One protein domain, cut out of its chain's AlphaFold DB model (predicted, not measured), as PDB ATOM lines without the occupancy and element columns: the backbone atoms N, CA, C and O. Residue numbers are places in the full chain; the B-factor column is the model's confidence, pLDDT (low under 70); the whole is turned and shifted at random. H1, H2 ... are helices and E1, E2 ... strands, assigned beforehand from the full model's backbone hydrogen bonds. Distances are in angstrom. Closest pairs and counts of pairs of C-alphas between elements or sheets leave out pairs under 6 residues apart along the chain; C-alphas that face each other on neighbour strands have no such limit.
ATOM      1  N   GLU A   5     176.026 124.475 207.387       93.12
ATOM      2  CA  GLU A   5     176.497 124.285 206.012       93.12
ATOM      3  C   GLU A   5     175.344 123.949 205.060       93.12
ATOM      4  O   GLU A   5     175.125 124.676 204.098       93.12
ATOM      5  N   SER A   6     174.508 122.961 205.396       94.81
ATOM      6  CA  SER A   6     173.351 122.600 204.570       94.81
ATOM      7  C   SER A   6     172.323 123.730 204.464       94.81
ATOM      8  O   SER A   6     171.670 123.880 203.434       94.81
ATOM      9  N   LYS A   7     172.166 124.551 205.512       95.56
ATOM     10  CA  LYS A   7     171.292 125.731 205.448       95.56
ATOM     11  C   LYS A   7     171.834 126.789 204.488       95.56
ATOM     12  O   LYS A   7     171.056 127.367 203.738       95.56
ATOM     13  N   LEU A   8     173.144 127.033 204.518       96.19
ATOM     14  CA  LEU A   8     173.806 127.991 203.634       96.19
ATOM     15  C   LEU A   8     173.809 127.518 202.180       96.19
ATOM     16  O   LEU A   8     173.549 128.329 201.301       96.19
ATOM     17  N   GLU A   9     174.021 126.225 201.928       95.81
ATOM     18  CA  GLU A   9     173.900 125.638 200.586       95.81
ATOM     19  C   GLU A   9     172.500 125.870 200.009       95.81
ATOM     20  O   GLU A   9     172.367 126.445 198.934       95.81
ATOM     21  N   LYS A  10     171.448 125.531 200.768       96.19
ATOM     22  CA  LYS A  10     170.054 125.746 200.345       96.19
ATOM     23  C   LYS A  10     169.713 127.216 200.140       96.19
ATOM     24  O   LYS A  10     168.952 127.555 199.236       96.19
ATOM     25  N   LEU A  11     170.231 128.092 201.002       96.94
ATOM     26  CA  LEU A  11     170.076 129.529 200.824       96.94
ATOM     27  C   LEU A  11     170.743 129.965 199.517       96.94
ATOM     28  O   LEU A  11     170.105 130.659 198.736       96.94
ATOM     29  N   ASN A  12     171.982 129.540 199.260       96.44
ATOM     30  CA  ASN A  12     172.709 129.910 198.051       96.44
ATOM     31  C   ASN A  12     171.997 129.414 196.786       96.44
ATOM     32  O   ASN A  12     171.815 130.191 195.858       96.44
ATOM     33  N   GLU A  13     171.520 128.165 196.775       96.44
ATOM     34  CA  GLU A  13     170.693 127.622 195.686       96.44
ATOM     35  C   GLU A  13     169.481 128.526 195.409       96.44
ATOM     36  O   GLU A  13     169.263 128.948 194.275       96.44
ATOM     37  N   TYR A  14     168.743 128.913 196.455       95.88
ATOM     38  CA  TYR A  14     167.607 129.824 196.325       95.88
ATOM     39  C   TYR A  14     168.009 131.213 195.795       95.88
ATOM     40  O   TYR A  14     167.292 131.778 194.967       95.88
ATOM     41  N   ILE A  15     169.131 131.776 196.255       95.00
ATOM     42  CA  ILE A  15     169.627 133.090 195.817       95.00
ATOM     43  C   ILE A  15     170.060 133.065 194.344       95.00
ATOM     44  O   ILE A  15     169.718 133.989 193.601       95.00
ATOM     45  N   ILE A  16     170.710 131.989 193.900       93.88
ATOM     46  CA  ILE A  16     171.073 131.773 192.494       93.88
ATOM     47  C   ILE A  16     169.812 131.711 191.635       93.88
ATOM     48  O   ILE A  16     169.699 132.445 190.654       93.88
ATOM     49  N   GLU A  17     168.836 130.889 192.019       93.88
ATOM     50  CA  GLU A  17     167.605 130.708 191.243       93.88
ATOM     51  C   GLU A  17     166.720 131.961 191.216       93.88
ATOM     52  O   GLU A  17     166.109 132.270 190.191       93.88
ATOM     53  N   SER A  18     166.636 132.684 192.334       92.62
ATOM     54  CA  SER A  18     165.672 133.780 192.500       92.62
ATOM     55  C   SER A  18     166.226 135.138 192.091       92.62
ATOM     56  O   SER A  18     165.482 135.969 191.572       92.62
ATOM     57  N   LEU A  19     167.511 135.386 192.355       90.44
ATOM     58  CA  LEU A  19     168.144 136.689 192.140       90.44
ATOM     59  C   LEU A  19     169.208 136.655 191.037       90.44
ATOM     60  O   LEU A  19     169.644 137.721 190.603       90.44
ATOM     61  N   GLY A  20     169.636 135.472 190.577       90.75
ATOM     62  CA  GLY A  20     170.801 135.351 189.694       90.75
ATOM     63  C   GLY A  20     172.091 135.808 190.383       90.75
ATOM     64  O   GLY A  20     172.967 136.389 189.745       90.75
ATOM     65  N   MET A  21     172.161 135.625 191.702       92.12
ATOM     66  CA  MET A  21     173.257 136.062 192.568       92.12
ATOM     67  C   MET A  21     173.860 134.851 193.280       92.12
ATOM     68  O   MET A  21     173.213 133.821 193.405       92.12
ATOM     69  N   GLU A  22     175.071 134.980 193.798       94.62
ATOM     70  CA  GLU A  22     175.765 133.931 194.539       94.62
ATOM     71  C   GLU A  22     176.356 134.512 195.825       94.62
ATOM     72  O   GLU A  22     176.882 135.630 195.830       94.62
ATOM     73  N   LEU A  23     176.248 133.765 196.925       94.88
ATOM     74  CA  LEU A  23     176.902 134.103 198.186       94.88
ATOM     75  C   LEU A  23     178.423 134.028 198.016       94.88
ATOM     76  O   LEU A  23     178.957 133.033 197.534       94.88
ATOM     77  N   MET A  24     179.125 135.074 198.445       92.94
ATOM     78  CA  MET A  24     180.579 135.171 198.276       92.94
ATOM     79  C   MET A  24     181.366 134.345 199.289       92.94
ATOM     80  O   MET A  24     182.461 133.864 198.993       92.94
ATOM     81  N   ASP A  25     180.831 134.209 200.497       88.38
ATOM     82  CA  ASP A  25     181.411 133.409 201.560       88.38
ATOM     83  C   ASP A  25     180.317 132.875 202.502       88.38
ATOM     84  O   ASP A  25     179.116 133.049 202.284       88.38
ATOM     85  N   ASN A  26     180.746 132.171 203.548       90.69
ATOM     86  CA  ASN A  26     179.885 131.653 204.608       90.69
ATOM     87  C   ASN A  26     179.914 132.523 205.878       90.69
ATOM     88  O   ASN A  26     179.494 132.065 206.947       90.69
ATOM     89  N   ARG A  27     180.450 133.747 205.797       94.31
ATOM     90  CA  ARG A  27     180.528 134.658 206.933       94.31
ATOM     91  C   ARG A  27     179.167 135.309 207.126       94.31
ATOM     92  O   ARG A  27     178.721 136.144 206.348       94.31
ATOM     93  N   ILE A  28     178.538 134.933 208.229       96.44
ATOM     94  CA  ILE A  28     177.326 135.572 208.722       96.44
ATOM     95  C   ILE A  28     177.756 136.710 209.645       96.44
ATOM     96  O   ILE A  28     178.450 136.473 210.638       96.44
ATOM     97  N   THR A  29     177.343 137.926 209.309       97.19
ATOM     98  CA  THR A  29     177.586 139.137 210.101       97.19
ATOM     99  C   THR A  29     176.242 139.682 210.565       97.19
ATOM    100  O   THR A  29     175.245 139.533 209.862       97.19
ATOM    101  N   THR A  30     176.179 140.311 211.739       98.19
ATOM    102  CA  THR A  30     174.946 141.011 212.118       98.19
ATOM    103  C   THR A  30     174.793 142.256 211.248       98.19
ATOM    104  O   THR A  30     175.775 142.940 210.959       98.19
ATOM    105  N   VAL A  31     173.565 142.609 210.866       98.31
ATOM    106  CA  VAL A  31     173.328 143.848 210.104       98.31
ATOM    107  C   VAL A  31     173.845 145.067 210.872       98.31
ATOM    108  O   VAL A  31     174.340 146.022 210.282       98.31
ATOM    109  N   LYS A  32     173.790 145.014 212.206       98.56
ATOM    110  CA  LYS A  32     174.359 146.040 213.075       98.56
ATOM    111  C   LYS A  32     175.862 146.229 212.877       98.56
ATOM    112  O   LYS A  32     176.291 147.364 212.687       98.56
ATOM    113  N   ASP A  33     176.642 145.152 212.925       98.25
ATOM    114  CA  ASP A  33     178.098 145.240 212.769       98.25
ATOM    115  C   ASP A  33     178.474 145.735 211.363       98.25
ATOM    116  O   ASP A  33     179.424 146.501 211.210       98.25
ATOM    117  N   GLU A  34     177.701 145.344 210.344       97.12
ATOM    118  CA  GLU A  34     177.892 145.814 208.971       97.12
ATOM    119  C   GLU A  34     177.612 147.323 208.851       97.12
ATOM    120  O   GLU A  34     178.445 148.067 208.340       97.12
ATOM    121  N   VAL A  35     176.494 147.810 209.402       97.81
ATOM    122  CA  VAL A  35     176.173 149.249 209.447       97.81
ATOM    123  C   VAL A  35     177.274 150.044 210.154       97.81
ATOM    124  O   VAL A  35     177.719 151.066 209.633       97.81
ATOM    125  N   GLU A  36     177.756 149.572 211.308       97.81
ATOM    126  CA  GLU A  36     178.849 150.229 212.036       97.81
ATOM    127  C   GLU A  36     180.149 150.264 211.208       97.81
ATOM    128  O   GLU A  36     180.884 151.259 211.236       97.81
ATOM    129  N   ALA A  37     180.436 149.207 210.441       95.75
ATOM    130  CA  ALA A  37     181.589 149.156 209.547       95.75
ATOM    131  C   ALA A  37     181.480 150.179 208.404       95.75
ATOM    132  O   ALA A  37     182.450 150.897 208.144       95.75
ATOM    133  N   TRP A  38     180.306 150.302 207.779       94.88
ATOM    134  CA  TRP A  38     180.031 151.302 206.744       94.88
ATOM    135  C   TRP A  38     180.146 152.734 207.274       94.88
ATOM    136  O   TRP A  38     180.881 153.544 206.706       94.88
ATOM    137  N   GLU A  39     179.495 153.041 208.399       95.69
ATOM    138  CA  GLU A  39     179.549 154.369 209.028       95.69
ATOM    139  C   GLU A  39     180.992 154.769 209.386       95.69
ATOM    140  O   GLU A  39     181.414 155.917 209.202       95.69
ATOM    141  N   LYS A  40     181.798 153.806 209.842       95.94
ATOM    142  CA  LYS A  40     183.224 154.015 210.099       95.94
ATOM    143  C   LYS A  40     184.034 154.216 208.815       95.94
ATOM    144  O   LYS A  40     184.962 155.026 208.814       95.94
ATOM    145  N   ALA A  41     183.724 153.491 207.741       93.62
ATOM    146  CA  ALA A  41     184.430 153.606 206.467       93.62
ATOM    147  C   ALA A  41     184.241 154.997 205.846       93.62
ATOM    148  O   ALA A  41     185.234 155.658 205.532       93.62
ATOM    149  N   ILE A  42     183.001 155.489 205.761       93.31
ATOM    150  CA  ILE A  42     182.692 156.790 205.138       93.31
ATOM    151  C   ILE A  42     183.225 157.983 205.944       93.31
ATOM    152  O   ILE A  42     183.492 159.047 205.399       93.31
ATOM    153  N   THR A  43     183.427 157.816 207.253       91.62
ATOM    154  CA  THR A  43     184.009 158.857 208.118       91.62
ATOM    155  C   THR A  43     185.533 158.774 208.233       91.62
ATOM    156  O   THR A  43     186.152 159.641 208.855       91.62
ATOM    157  N   SER A  44     186.159 157.753 207.641       93.50
ATOM    158  CA  SER A  44     187.609 157.567 207.689       93.50
ATOM    159  C   SER A  44     188.350 158.608 206.845       93.50
ATOM    160  O   SER A  44     187.841 159.100 205.841       93.50
ATOM    161  N   ASP A  45     189.594 158.924 207.218       93.56
ATOM    162  CA  ASP A  45     190.412 159.911 206.497       93.56
ATOM    163  C   ASP A  45     190.613 159.586 205.009       93.56
ATOM    164  O   ASP A  45     190.804 160.507 204.214       93.56
ATOM    165  N   GLU A  46     190.563 158.301 204.652       91.81
ATOM    166  CA  GLU A  46     190.723 157.805 203.283       91.81
ATOM    167  C   GLU A  46     189.533 158.171 202.394       91.81
ATOM    168  O   GLU A  46     189.724 158.521 201.231       91.81
ATOM    169  N   PHE A  47     188.319 158.148 202.950       89.62
ATOM    170  CA  PHE A  47     187.093 158.282 202.168       89.62
ATOM    171  C   PHE A  47     186.276 159.532 202.489       89.62
ATOM    172  O   PHE A  47     185.486 159.915 201.644       89.62
ATOM    173  N   LYS A  48     186.522 160.240 203.602       88.25
ATOM    174  CA  LYS A  48     185.705 161.372 204.104       88.25
ATOM    175  C   LYS A  48     185.406 162.517 203.127       88.25
ATOM    176  O   LYS A  48     184.578 163.372 203.432       88.25
ATOM    177  N   ASN A  49     186.147 162.614 202.024       92.06
ATOM    178  CA  ASN A  49     185.967 163.649 201.003       92.06
ATOM    179  C   ASN A  49     185.240 163.129 199.747       92.06
ATOM    180  O   ASN A  49     185.100 163.887 198.786       92.06
ATOM    181  N   ASN A  50     184.829 161.860 199.723       92.81
ATOM    182  CA  ASN A  50     184.079 161.269 198.623       92.81
ATOM    183  C   ASN A  50     182.596 161.659 198.706       92.81
ATOM    184  O   ASN A  50     182.104 162.133 199.731       92.81
ATOM    185  N   ASP A  51     181.876 161.462 197.602       92.19
ATOM    186  CA  ASP A  51     180.416 161.489 197.626       92.19
ATOM    187  C   ASP A  51     179.905 160.185 198.244       92.19
ATOM    188  O   ASP A  51     180.150 159.106 197.708       92.19
ATOM    189  N   HIS A  52     179.206 160.316 199.369       92.12
ATOM    190  CA  HIS A  52     178.659 159.206 200.148       92.12
ATOM    191  C   HIS A  52     177.143 159.082 200.023       92.12
ATOM    192  O   HIS A  52     176.524 158.386 200.820       92.12
ATOM    193  N   THR A  53     176.510 159.772 199.068       92.38
ATOM    194  CA  THR A  53     175.045 159.747 198.939       92.38
ATOM    195  C   THR A  53     174.525 158.312 198.789       92.38
ATOM    196  O   THR A  53     173.634 157.913 199.533       92.38
ATOM    197  N   GLY A  54     175.149 157.509 197.919       92.06
ATOM    198  CA  GLY A  54     174.798 156.093 197.751       92.06
ATOM    199  C   GLY A  54     175.111 155.241 198.985       92.06
ATOM    200  O   GLY A  54     174.293 154.421 199.388       92.06
ATOM    201  N   ASP A  55     176.249 155.480 199.642       94.00
ATOM    202  CA  ASP A  55     176.629 154.760 200.866       94.00
ATOM    203  C   ASP A  55     175.611 155.002 201.994       94.00
ATOM    204  O   ASP A  55     175.218 154.079 202.708       94.00
ATOM    205  N   LEU A  56     175.142 156.245 202.142       95.31
ATOM    206  CA  LEU A  56     174.131 156.621 203.130       95.31
ATOM    207  C   LEU A  56     172.771 155.981 202.829       95.31
ATOM    208  O   LEU A  56     172.101 155.537 203.759       95.31
ATOM    209  N   GLU A  57     172.375 155.893 201.558       96.06
ATOM    210  CA  GLU A  57     171.157 155.181 201.154       96.06
ATOM    211  C   GLU A  57     171.233 153.694 201.535       96.06
ATOM    212  O   GLU A  57     170.300 153.168 202.142       96.06
ATOM    213  N   ILE A  58     172.367 153.037 201.273       95.62
ATOM    214  CA  ILE A  58     172.605 151.636 201.658       95.62
ATOM    215  C   ILE A  58     172.515 151.465 203.179       95.62
ATOM    216  O   ILE A  58     171.838 150.554 203.659       95.62
ATOM    217  N   ILE A  59     173.168 152.342 203.948       96.88
ATOM    218  CA  ILE A  59     173.140 152.309 205.417       96.88
ATOM    219  C   ILE A  59     171.703 152.427 205.940       96.88
ATOM    220  O   ILE A  59     171.308 151.672 206.832       96.88
ATOM    221  N   GLU A  60     170.905 153.349 205.400       97.50
ATOM    222  CA  GLU A  60     169.514 153.538 205.826       97.50
ATOM    223  C   GLU A  60     168.618 152.348 205.452       97.50
ATOM    224  O   GLU A  60     167.748 151.966 206.240       97.50
ATOM    225  N   GLU A  61     168.851 151.701 204.307       98.06
ATOM    226  CA  GLU A  61     168.165 150.452 203.957       98.06
ATOM    227  C   GLU A  61     168.545 149.307 204.908       98.06
ATOM    228  O   GLU A  61     167.661 148.615 205.419       98.06
ATOM    229  N   LEU A  62     169.834 149.144 205.228       98.06
ATOM    230  CA  LEU A  62     170.308 148.134 206.179       98.06
ATOM    231  C   LEU A  62     169.739 148.355 207.586       98.06
ATOM    232  O   LEU A  62     169.304 147.402 208.233       98.06
ATOM    233  N   LYS A  63     169.655 149.603 208.062       98.12
ATOM    234  CA  LYS A  63     169.119 149.934 209.398       98.12
ATOM    235  C   LYS A  63     167.694 149.428 209.638       98.12
ATOM    236  O   LYS A  63     167.337 149.172 210.789       98.12
ATOM    237  N   LYS A  64     166.893 149.204 208.588       98.31
ATOM    238  CA  LYS A  64     165.553 148.589 208.695       98.31
ATOM    239  C   LYS A  64     165.596 147.148 209.221       98.31
ATOM    240  O   LYS A  64     164.589 146.654 209.724       98.31
ATOM    241  N   PHE A  65     166.756 146.498 209.143       98.50
ATOM    242  CA  PHE A  65     166.981 145.096 209.485       98.50
ATOM    243  C   PHE A  65     168.019 144.911 210.600       98.50
ATOM    244  O   PHE A  65     168.617 143.850 210.703       98.50
ATOM    245  N   ILE A  66     168.227 145.908 211.467       97.75
ATOM    246  CA  ILE A  66     169.318 145.922 212.464       97.75
ATOM    247  C   ILE A  66     169.368 144.702 213.414       97.75
ATOM    248  O   ILE A  66     170.417 144.399 213.975       97.75
ATOM    249  N   GLU A  67     168.242 144.006 213.609       97.88
ATOM    250  CA  GLU A  67     168.133 142.804 214.455       97.88
ATOM    251  C   GLU A  67     168.345 141.477 213.695       97.88
ATOM    252  O   GLU A  67     168.230 140.401 214.290       97.88
ATOM    253  N   TYR A  68     168.605 141.550 212.389       98.62
ATOM    254  CA  TYR A  68     168.850 140.414 211.505       98.62
ATOM    255  C   TYR A  68     170.346 140.220 211.249       98.62
ATOM    256  O   TYR A  68     171.184 141.056 211.598       98.62
ATOM    257  N   ASP A  69     170.656 139.104 210.597       98.50
ATOM    258  CA  ASP A  69     171.982 138.814 210.078       98.50
ATOM    259  C   ASP A  69     172.012 139.039 208.560       98.50
ATOM    260  O   ASP A  69     170.972 139.054 207.895       98.50
ATOM    261  N   CYS A  70     173.204 139.201 207.996       98.19
ATOM    262  CA  CYS A  70     173.408 139.359 206.565       98.19
ATOM    263  C   CYS A  70     174.624 138.586 206.045       98.19
ATOM    264  O   CYS A  70     175.584 138.325 206.775       98.19
ATOM    265  N   LEU A  71     174.574 138.255 204.755       97.56
ATOM    266  CA  LEU A  71     175.676 137.681 203.983       97.56
ATOM    267  C   LEU A  71     175.882 138.486 202.704       97.56
ATOM    268  O   LEU A  71     174.917 138.986 202.128       97.56
ATOM    269  N   TYR A  72     177.121 138.589 202.234       95.75
ATOM    270  CA  TYR A  72     177.404 139.308 200.997       95.75
ATOM    271  C   TYR A  72     177.199 138.415 199.771       95.75
ATOM    272  O   TYR A  72     177.590 137.245 199.757       95.75
ATOM    273  N   SER A  73     176.604 138.982 198.726       94.88
ATOM    274  CA  SER A  73     176.320 138.295 197.470       94.88
ATOM    275  C   SER A  73     176.661 139.163 196.268       94.88
ATOM    276  O   SER A  73     176.556 140.393 196.318       94.88
ATOM    277  N   ILE A  74     177.039 138.513 195.171       94.69
ATOM    278  CA  ILE A  74     177.312 139.176 193.897       94.69
ATOM    279  C   ILE A  74     176.648 138.428 192.750       94.69
ATOM    280  O   ILE A  74     176.414 137.226 192.827       94.69
ATOM    281  N   ASN A  75     176.420 139.115 191.638       90.31
ATOM    282  CA  ASN A  75     176.139 138.444 190.380       90.31
ATOM    283  C   ASN A  75     177.454 137.886 189.813       90.31
ATOM    284  O   ASN A  75     178.211 138.621 189.173       90.31
ATOM    285  N   SER A  76     177.759 136.612 190.064       78.19
ATOM    286  CA  SER A  76     179.019 135.999 189.619       78.19
ATOM    287  C   SER A  76     179.107 135.855 188.094       78.19
ATOM    288  O   SER A  76     180.202 135.970 187.539       78.19
ATOM    289  N   GLU A  77     177.973 135.722 187.396       79.75
ATOM    290  CA  GLU A  77     177.901 135.602 185.931       79.75
ATOM    291  C   GLU A  77     178.510 136.817 185.208       79.75
ATOM    292  O   GLU A  77     179.230 136.661 184.221       79.75
ATOM    293  N   TYR A  78     178.301 138.024 185.741       73.44
ATOM    294  CA  TYR A  78     178.870 139.267 185.203       73.44
ATOM    295  C   TYR A  78     180.050 139.796 186.034       73.44
ATOM    296  O   TYR A  78     180.327 140.999 186.032       73.44
ATOM    297  N   GLY A  79     180.746 138.924 186.774       66.12
ATOM    298  CA  GLY A  79     181.927 139.289 187.567       66.12
ATOM    299  C   GLY A  79     181.637 140.265 188.715       66.12
ATOM    300  O   GLY A  79     182.500 141.055 189.083       66.12
ATOM    301  N   GLY A  80     180.409 140.267 189.236       65.62
ATOM    302  CA  GLY A  80     179.923 141.176 190.276       65.62
ATOM    303  C   GLY A  80     179.564 142.573 189.774       65.62
ATOM    304  O   GLY A  80     179.136 143.418 190.546       65.62
ATOM    305  N   THR A  81     179.705 142.854 188.481       67.94
ATOM    306  CA  THR A  81     179.610 144.229 187.968       67.94
ATOM    307  C   THR A  81     178.170 144.759 187.914       67.94
ATOM    308  O   THR A  81     177.969 145.964 187.814       67.94
ATOM    309  N   TRP A  82     177.164 143.876 187.886       71.25
ATOM    310  CA  TRP A  82     175.762 144.225 187.570       71.25
ATOM    311  C   TRP A  82     174.788 144.030 188.743       71.25
ATOM    312  O   TRP A  82     173.582 144.246 188.604       71.25
ATOM    313  N   GLY A  83     175.309 143.615 189.892       84.38
ATOM    314  CA  GLY A  83     174.544 143.458 191.115       84.38
ATOM    315  C   GLY A  83     175.455 142.978 192.225       84.38
ATOM    316  O   GLY A  83     176.102 141.936 192.091       84.38
ATOM    317  N   GLN A  84     175.500 143.738 193.311       92.75
ATOM    318  CA  GLN A  84     176.111 143.318 194.569       92.75
ATOM    319  C   GLN A  84     175.226 143.758 195.724       92.75
ATOM    320  O   GLN A  84     174.439 144.699 195.587       92.75
ATOM    321  N   GLY A  85     175.319 143.061 196.850       95.06
ATOM    322  CA  GLY A  85     174.616 143.488 198.045       95.06
ATOM    323  C   GLY A  85     174.496 142.428 199.117       95.06
ATOM    324  O   GLY A  85     175.057 141.333 199.026       95.06
ATOM    325  N   PHE A  86     173.719 142.769 200.134       97.19
ATOM    326  CA  PHE A  86     173.525 141.960 201.321       97.19
ATOM    327  C   PHE A  86     172.235 141.154 201.235       97.19
ATOM    328  O   PHE A  86     171.148 141.697 201.037       97.19
ATOM    329  N   ILE A  87     172.359 139.848 201.437       97.88
ATOM    330  CA  ILE A  87     171.246 138.937 201.671       97.88
ATOM    331  C   ILE A  87     170.933 138.971 203.158       97.88
ATOM    332  O   ILE A  87     171.720 138.486 203.970       97.88
ATOM    333  N   ILE A  88     169.787 139.542 203.509       98.50
ATOM    334  CA  ILE A  88     169.285 139.590 204.878       98.50
ATOM    335  C   ILE A  88     168.654 138.245 205.212       98.50
ATOM    336  O   ILE A  88     167.820 137.726 204.461       98.50
ATOM    337  N   VAL A  89     169.031 137.686 206.357       98.44
ATOM    338  CA  VAL A  89     168.532 136.402 206.840       98.44
ATOM    339  C   VAL A  89     168.069 136.489 208.285       98.44
ATOM    340  O   VAL A  89     168.574 137.261 209.097       98.44
ATOM    341  N   ASN A  90     167.081 135.669 208.629       97.56
ATOM    342  CA  ASN A  90     166.678 135.499 210.021       97.56
ATOM    343  C   ASN A  90     167.592 134.502 210.759       97.56
ATOM    344  O   ASN A  90     168.441 133.846 210.160       97.56
ATOM    345  N   LYS A  91     167.344 134.311 212.061       94.06
ATOM    346  CA  LYS A  91     168.101 133.388 212.935       94.06
ATOM    347  C   LYS A  91     168.123 131.926 212.465       94.06
ATOM    348  O   LYS A  91     168.948 131.143 212.930       94.06
ATOM    349  N   ASP A  92     167.213 131.541 211.570       95.06
ATOM    350  CA  ASP A  92     167.170 130.206 210.974       95.06
ATOM    351  C   ASP A  92     167.943 130.103 209.650       95.06
ATOM    352  O   ASP A  92     167.980 129.003 209.093       95.06
ATOM    353  N   ILE A  93     168.584 131.189 209.195       96.06
ATOM    354  CA  ILE A  93     169.270 131.343 207.899       96.06
ATOM    355  C   ILE A  93     168.288 131.276 206.720       96.06
ATOM    356  O   ILE A  93     168.585 130.771 205.643       96.06
ATOM    357  N   LYS A  94     167.065 131.776 206.922       96.19
ATOM    358  CA  LYS A  94     166.085 131.927 205.838       96.19
ATOM    359  C   LYS A  94     166.151 133.337 205.276       96.19
ATOM    360  O   LYS A  94     166.222 134.285 206.055       96.19
ATOM    361  N   TYR A  95     166.055 133.439 203.951       97.69
ATOM    362  CA  TYR A  95     165.962 134.702 203.224       97.69
ATOM    363  C   TYR A  95     164.853 135.602 203.781       97.69
ATOM    364  O   TYR A  95     163.740 135.136 204.045       97.69
ATOM    365  N   VAL A  96     165.170 136.885 203.936       98.19
ATOM    366  CA  VAL A  96     164.239 137.944 204.336       98.19
ATOM    367  C   VAL A  96     164.156 139.001 203.243       98.19
ATOM    368  O   VAL A  96     163.059 139.280 202.771       98.19
ATOM    369  N   GLU A  97     165.294 139.567 202.842       97.81
ATOM    370  CA  GLU A  97     165.363 140.649 201.855       97.81
ATOM    371  C   GLU A  97     166.750 140.715 201.199       97.81
ATOM    372  O   GLU A  97     167.724 140.195 201.745       97.81
ATOM    373  N   PHE A  98     166.847 141.375 200.046       96.12
ATOM    374  CA  PHE A  98     168.105 141.746 199.408       96.12
ATOM    375  C   PHE A  98     168.288 143.266 199.413       96.12
ATOM    376  O   PHE A  98     167.510 144.003 198.806       96.12
ATOM    377  N   VAL A  99     169.357 143.738 200.057       96.62
ATOM    378  CA  VAL A  99     169.757 145.151 200.047       96.62
ATOM    379  C   VAL A  99     170.894 145.335 199.049       96.62
ATOM    380  O   VAL A  99     172.012 144.872 199.274       96.62
ATOM    381  N   ARG A 100     170.601 146.005 197.932       93.56
ATOM    382  CA  ARG A 100     171.564 146.258 196.854       93.56
ATOM    383  C   ARG A 100     172.574 147.337 197.249       93.56
ATOM    384  O   ARG A 100     172.184 148.370 197.780       93.56
ATOM    385  N   THR A 101     173.843 147.108 196.923       90.69
ATOM    386  CA  THR A 101     174.949 148.060 197.107       90.69
ATOM    387  C   THR A 101     175.477 148.635 195.789       90.69
ATOM    388  O   THR A 101     175.993 149.748 195.785       90.69
TER     389      THR A 101
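This is residues 5 to 101 of the 102 residues of an uncharacterized protein of Clostridium sp. P21 (UniProt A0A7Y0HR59). A small, strongly twisted sheet of three strands, E1, E2 and E3, makes the core, with H1 slanting over one face and, toward the other end of the longest axis, the helical hairpin of H2 and H3. H3 covers part of the opposite face, while the far end of the hairpin reaches away from the sheet. The link from H1 to H2 runs beside E1, pairing briefly with it twice. The printed part has 97 residues with three named helices followed by three named strands, H1 H2 H3 E1 E2 E3; the sheet's order is E1, E2, E3, antiparallel throughout, and the class is mixed, helices and strands. The whole is compact, with a radius of gyration of the C-alphas of 13.8 A and spans of 42 by 31 by 18 A.

Begin at the sheet, a meander, each strand the antiparallel neighbour of the one before: E1, residues 69 to 74, E2, residues 84 to 89, and E3, residues 95 to 100. Between E1 and E2, a hairpin, look for N 73 and O 85 at 2.8 A and N 87 and O 71 at 2.8 A. Between E2 and E3, also a hairpin, find N 88 and O 97 at 2.8 A. Beside E1, residues 22 to 23 pair with 73 to 74, and residues 29 to 30 with 69 to 70, both antiparallel. H1, residues 5 to 19, is on the sheet at a height of 9.5 A, over E2 and E3, and runs slantwise to the strands, at 53 degrees to E2 on the local plane; the C-alphas of Leu 11 and Tyr 95, the closest of H1 and E3, are 7.0 A apart. On the opposite face, H3, residues 53 to 63, has a height over the sheet of 10.1 A and runs along the strands, at 3 degrees to E3 on the local plane; it is over E3 and only just over E2, where 3 of its C-alphas fall. The closest C-alphas of H3 and E3 are those of Glu 61 and Val 99, 6.8 A. H2, residues 31 to 42, only grazes the sheet, with residues 31 to 34. H2 and H3 touch as a helical hairpin, a shallow tilt of 20 degrees, opposite ways; their closest C-alphas, of Val 35 and Ile 59, are 5.9 A apart. H1 is apart from H2 and from H3. In H1, H2 and H3 every O i to N i+4 pair is within hydrogen-bond range.

Find C-alpha 69 at (171.982, 138.814, 210.078), where E1 begins its 17.0 A; E2 is 16.0 A long, and E3 runs 14.3 A to C-alpha 100 at (171.564, 146.258, 196.854). H1 starts at C-alpha 5, (176.497, 124.285, 206.012), and is 20.4 A long; H2 is 16.7 A and H3 15.5 A.

The two C-alphas farthest apart are those of Ser 6 and Asn 49, 43.1 A. The printed part has no cut. The link from H1 to H2, 11 residues, is long. The mean pLDDT of the printed part is 93.4; look at residues 79 to 81, between E1 and E2, for values under 70.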